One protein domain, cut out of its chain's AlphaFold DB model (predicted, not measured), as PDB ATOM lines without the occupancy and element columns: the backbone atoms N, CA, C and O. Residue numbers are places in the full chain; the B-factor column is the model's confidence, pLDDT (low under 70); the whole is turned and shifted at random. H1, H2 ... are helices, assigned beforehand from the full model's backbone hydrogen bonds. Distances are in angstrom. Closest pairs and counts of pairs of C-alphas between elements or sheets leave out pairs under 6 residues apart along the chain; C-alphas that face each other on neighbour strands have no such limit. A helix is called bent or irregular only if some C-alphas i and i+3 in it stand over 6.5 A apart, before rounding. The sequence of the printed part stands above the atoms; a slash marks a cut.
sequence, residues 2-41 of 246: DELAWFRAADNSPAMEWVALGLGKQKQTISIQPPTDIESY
ATOM      1  N   ASP A   2     -28.947  31.318  59.163       70.69
ATOM      2  CA  ASP A   2     -29.123  31.417  57.699       70.69
ATOM      3  C   ASP A   2     -30.572  31.268  57.205       70.69
ATOM      4  O   ASP A   2     -31.021  32.047  56.369       70.69
ATOM      5  N   GLU A   3     -31.344  30.333  57.762       75.38
ATOM      6  CA  GLU A   3     -32.743  30.103  57.363       75.38
ATOM      7  C   GLU A   3     -33.648  31.332  57.579       75.38
ATOM      8  O   GLU A   3     -34.471  31.661  56.729       75.38
ATOM      9  N   LEU A   4     -33.453  32.074  58.676       74.75
ATOM     10  CA  LEU A   4     -34.225  33.289  58.962       74.75
ATOM     11  C   LEU A   4     -33.861  34.436  58.005       74.75
ATOM     12  O   LEU A   4     -34.717  35.262  57.683       74.75
ATOM     13  N   ALA A   5     -32.608  34.494  57.549       78.75
ATOM     14  CA  ALA A   5     -32.140  35.522  56.624       78.75
ATOM     15  C   ALA A   5     -32.783  35.315  55.250       78.75
ATOM     16  O   ALA A   5     -33.313  36.252  54.656       78.75
ATOM     17  N   TRP A   6     -32.831  34.056  54.805       79.62
ATOM     18  CA  TRP A   6     -33.534  33.653  53.592       79.62
ATOM     19  C   TRP A   6     -35.043  33.866  53.684       79.62
ATOM     20  O   TRP A   6     -35.644  34.370  52.737       79.62
ATOM     21  N   PHE A   7     -35.652  33.561  54.832       79.31
ATOM     22  CA  PHE A   7     -37.073  33.823  55.050       79.31
ATOM     23  C   PHE A   7     -37.403  35.317  54.926       79.31
ATOM     24  O   PHE A   7     -38.333  35.686  54.218       79.31
ATOM     25  N   ARG A   8     -36.613  36.201  55.551       77.12
ATOM     26  CA  ARG A   8     -36.810  37.658  55.444       77.12
ATOM     27  C   ARG A   8     -36.564  38.190  54.035       77.12
ATOM     28  O   ARG A   8     -37.257  39.110  53.610       77.12
ATOM     29  N   ALA A   9     -35.590  37.642  53.318       80.38
ATOM     30  CA  ALA A   9     -35.352  38.010  51.927       80.38
ATOM     31  C   ALA A   9     -36.541  37.629  51.026       80.38
ATOM     32  O   ALA A   9     -36.929  38.393  50.142       80.38
ATOM     33  N   ALA A  10     -37.159  36.476  51.289       79.69
ATOM     34  CA  ALA A  10     -38.375  36.040  50.614       79.69
ATOM     35  C   ALA A  10     -39.596  36.913  50.976       79.69
ATOM     36  O   ALA A  10     -40.326  37.328  50.078       79.69
ATOM     37  N   ASP A  11     -39.785  37.238  52.261       76.56
ATOM     38  CA  ASP A  11     -40.914  38.036  52.779       76.56
ATOM     39  C   ASP A  11     -40.905  39.489  52.269       76.56
ATOM     40  O   ASP A  11     -41.946  40.063  51.966       76.56
ATOM     41  N   ASN A  12     -39.716  40.070  52.087       75.69
ATOM     42  CA  ASN A  12     -39.558  41.413  51.521       75.69
ATOM     43  C   ASN A  12     -39.566  41.442  49.980       75.69
ATOM     44  O   ASN A  12     -39.429  42.515  49.388       75.69
ATOM     45  N   SER A  13     -39.704  40.291  49.312       76.81
ATOM     46  CA  SER A  13     -39.831  40.247  47.850       76.81
ATOM     47  C   SER A  13     -41.216  40.754  47.411       76.81
ATOM     48  O   SER A  13     -42.189  40.615  48.157       76.81
ATOM     49  N   PRO A  14     -41.362  41.337  46.205       80.88
ATOM     50  CA  PRO A  14     -42.632  41.913  45.769       80.88
ATOM     51  C   PRO A  14     -43.782  40.894  45.815       80.88
ATOM     52  O   PRO A  14     -43.759  39.879  45.121       80.88
ATOM     53  N   ALA A  15     -44.833  41.185  46.591       78.00
ATOM     54  CA  ALA A  15     -45.967  40.272  46.804       78.00
ATOM     55  C   ALA A  15     -46.628  39.790  45.494       78.00
ATOM     56  O   ALA A  15     -47.125  38.668  45.408       78.00
ATOM     57  N   MET A  16     -46.596  40.620  44.449       78.00
ATOM     58  CA  MET A  16     -47.154  40.289  43.135       78.00
ATOM     59  C   MET A  16     -46.394  39.171  42.407       78.00
ATOM     60  O   MET A  16     -47.011  38.450  41.623       78.00
ATOM     61  N   GLU A  17     -45.102  38.977  42.683       78.25
ATOM     62  CA  GLU A  17     -44.312  37.882  42.101       78.25
ATOM     63  C   GLU A  17     -44.696  36.531  42.715       78.25
ATOM     64  O   GLU A  17     -44.881  35.550  41.993       78.25
ATOM     65  N   TRP A  18     -44.932  36.493  44.031       76.25
ATOM     66  CA  TRP A  18     -45.456  35.310  44.726       76.25
ATOM     67  C   TRP A  18     -46.827  34.893  44.187       76.25
ATOM     68  O   TRP A  18     -47.078  33.714  43.928       76.25
ATOM     69  N   VAL A  19     -47.706  35.873  43.956       79.56
ATOM     70  CA  VAL A  19     -49.035  35.644  43.373       79.56
ATOM     71  C   VAL A  19     -48.929  35.145  41.928       79.56
ATOM     72  O   VAL A  19     -49.636  34.213  41.545       79.56
ATOM     73  N   ALA A  20     -48.041  35.722  41.115       78.75
ATOM     74  CA  ALA A  20     -47.838  35.302  39.728       78.75
ATOM     75  C   ALA A  20     -47.276  33.872  39.615       78.75
ATOM     76  O   ALA A  20     -47.723  33.117  38.744       78.75
ATOM     77  N   LEU A  21     -46.359  33.486  40.512       80.81
ATOM     78  CA  LEU A  21     -45.846  32.119  40.622       80.81
ATOM     79  C   LEU A  21     -46.958  31.138  41.027       80.81
ATOM     80  O   LEU A  21     -47.155  30.125  40.358       80.81
ATOM     81  N   GLY A  22     -47.728  31.456  42.075       80.31
ATOM     82  CA  GLY A  22     -48.815  30.600  42.568       80.31
ATOM     83  C   GLY A  22     -49.957  30.406  41.563       80.31
ATOM     84  O   GLY A  22     -50.571  29.344  41.513       80.31
ATOM     85  N   LEU A  23     -50.204  31.405  40.709       84.88
ATOM     86  CA  LEU A  23     -51.176  31.330  39.613       84.88
ATOM     87  C   LEU A  23     -50.614  30.677  38.336       84.88
ATOM     88  O   LEU A  23     -51.300  30.660  37.314       84.88
ATOM     89  N   GLY A  24     -49.368  30.188  38.352       78.25
ATOM     90  CA  GLY A  24     -48.715  29.559  37.198       78.25
ATOM     91  C   GLY A  24     -48.464  30.506  36.018       78.25
ATOM     92  O   GLY A  24     -48.156  30.053  34.915       78.25
ATOM     93  N   LYS A  25     -48.602  31.823  36.228       75.31
ATOM     94  CA  LYS A  25     -48.397  32.860  35.202       75.31
ATOM     95  C   LYS A  25     -46.918  33.135  34.942       75.31
ATOM     96  O   LYS A  25     -46.574  33.688  33.902       75.31
ATOM     97  N   GLN A  26     -46.054  32.724  35.865       72.31
ATOM     98  CA  GLN A  26     -44.607  32.843  35.770       72.31
ATOM     99  C   GLN A  26     -43.972  31.468  36.008       72.31
ATOM    100  O   GLN A  26     -44.324  30.775  36.958       72.31
ATOM    101  N   LYS A  27     -43.065  31.054  35.110       63.22
ATOM    102  CA  LYS A  27     -42.349  29.760  35.179       63.22
ATOM    103  C   LYS A  27     -40.958  29.859  35.814       63.22
ATOM    104  O   LYS A  27     -40.359  28.829  36.101       63.22
ATOM    105  N   GLN A  28     -40.425  31.070  35.965       63.47
ATOM    106  CA  GLN A  28     -39.096  31.313  36.527       63.47
ATOM    107  C   GLN A  28     -39.164  31.680  38.005       63.47
ATOM    108  O   GLN A  28     -40.162  32.214  38.486       63.47
ATOM    109  N   THR A  29     -38.061  31.374  38.683       64.19
ATOM    110  CA  THR A  29     -37.761  31.653  40.085       64.19
ATOM    111  C   THR A  29     -38.025  33.114  40.446       64.19
ATOM    112  O   THR A  29     -37.711  34.022  39.679       64.19
ATOM    113  N   ILE A  30     -38.594  33.324  41.632       68.06
ATOM    114  CA  ILE A  30     -38.794  34.650  42.225       68.06
ATOM    115  C   ILE A  30     -37.425  35.288  42.451       68.06
ATOM    116  O   ILE A  30     -36.486  34.598  42.866       68.06
ATOM    117  N   SER A  31     -37.309  36.589  42.189       70.38
ATOM    118  CA  SER A  31     -36.076  37.329  42.453       70.38
ATOM    119  C   SER A  31     -35.949  37.600  43.953       70.38
ATOM    120  O   SER A  31     -36.156  38.721  44.417       70.38
ATOM    121  N   ILE A  32     -35.611  36.563  44.718       72.75
ATOM    122  CA  ILE A  32     -35.322  36.692  46.145       72.75
ATOM    123  C   ILE A  32     -34.031  37.500  46.278       72.75
ATOM    124  O   ILE A  32     -33.000  37.140  45.704       72.75
ATOM    125  N   GLN A  33     -34.092  38.611  47.011       76.44
ATOM    126  CA  GLN A  33     -32.897  39.401  47.295       76.44
ATOM    127  C   GLN A  33     -31.858  38.551  48.048       76.44
ATOM    128  O   GLN A  33     -32.228  37.618  48.761       76.44
ATOM    129  N   PRO A  34     -30.552  38.823  47.903       76.62
ATOM    130  CA  PRO A  34     -29.554  38.137  48.712       76.62
ATOM    131  C   PRO A  34     -29.873  38.324  50.208       76.62
ATOM    132  O   PRO A  34     -30.331  39.402  50.596       76.62
ATOM    133  N   PRO A  35     -29.662  37.290  51.045       77.56
ATOM    134  CA  PRO A  35     -29.967  37.361  52.465       77.56
ATOM    135  C   PRO A  35     -29.186  38.512  53.098       77.56
ATOM    136  O   PRO A  35     -27.959  38.562  53.023       77.56
ATOM    137  N   THR A  36     -29.903  39.448  53.709       71.25
ATOM    138  CA  THR A  36     -29.287  40.517  54.493       71.25
ATOM    139  C   THR A  36     -28.785  39.941  55.811       71.25
ATOM    140  O   THR A  36     -29.458  39.093  56.410       71.25
ATOM    141  N   ASP A  37     -27.640  40.430  56.291       71.38
ATOM    142  CA  ASP A  37     -27.142  40.082  57.620       71.38
ATOM    143  C   ASP A  37     -28.236  40.310  58.668       71.38
ATOM    144  O   ASP A  37     -28.827  41.389  58.786       71.38
ATOM    145  N   ILE A  38     -28.528  39.261  59.433       66.94
ATOM    146  CA  ILE A  38     -29.447  39.371  60.556       66.94
ATOM    147  C   ILE A  38     -28.708  40.136  61.644       66.94
ATOM    148  O   ILE A  38     -27.728  39.632  62.196       66.94
ATOM    149  N   GLU A  39     -29.210  41.320  62.004       64.75
ATOM    150  CA  GLU A  39     -28.789  41.981  63.237       64.75
ATOM    151  C   GLU A  39     -28.907  40.986  64.398       64.75
ATOM    152  O   GLU A  39     -30.000  40.556  64.779       64.75
ATOM    153  N   SER A  40     -27.761  40.593  64.952       61.16
ATOM    154  CA  SER A  40     -27.701  39.755  66.142       61.16
ATOM    155  C   SER A  40     -28.233  40.558  67.324       61.16
ATOM    156  O   SER A  40     -27.492  41.272  68.010       61.16
ATOM    157  N   TYR A  41     -29.531  40.441  67.588       58.16
ATOM    158  CA  TYR A  41     -30.110  41.003  68.794       58.16
ATOM    159  C   TYR A  41     -29.621  40.220  70.007       58.16
ATOM    160  O   TYR A  41     -29.803  39.010  70.123       58.16
TER     161      TYR A  41
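Overview. This is residues 2 to 41 of the 246 residues of an uncharacterized protein of Andreprevotia lacus DSM 23236 (UniProt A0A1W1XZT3). Two short helices, H1 and then H2, follow one another along a thin rod, and the unnamed stretch after H2 turns round beyond it and runs back past both helices, with its last residues extending beyond H1 at the other end. This gives a drawn-out loop rather than a packed body. The printed part has 40 residues, with two named helices in the order H1, H2 and no named strand; the class is all helix, though under half of the residues, 18 of the 40, are in named elements. The whole is loose, with a radius of gyration of the C-alphas of 11.8 A, and the C-alphas span 39 by 14 by 12 A.

Along the chain. H1 is residues 2 to 11, 14.4 A from first to last C-alpha, and begins at C-alpha 2 at (-29.123, 31.417, 57.699). H2 is residues 15 to 22, 10.9 A long, and ends at C-alpha 22 at (-48.815, 30.600, 42.568). Residues 23 to 41 hold no named element and end at C-alpha 41 at (-30.110, 41.003, 68.794).

Arrangement. A tight link of three residues, 12 to 14, joins H1 to H2. Even so, the two helices are apart, with no C-alpha of the one within 8 A of the other. In H1 and H2 every O i to N i+4 pair is within hydrogen-bond range. Neither helix is bent or irregular. The C-alphas of residues 23 to 41 lie 4 to 22 A from the mean of all C-alphas.

Size, cuts and confidence. The C-alphas of Lys 25 and Tyr 41, the two farthest apart, are 39.1 A apart, while those of Asp 2 and Tyr 41 are 14.7 A apart. The printed part has no cut, and no link between its helices is long. The mean pLDDT of the printed part is 74.3, and it is under 70 at residues 27 to 30 and 38 to 41.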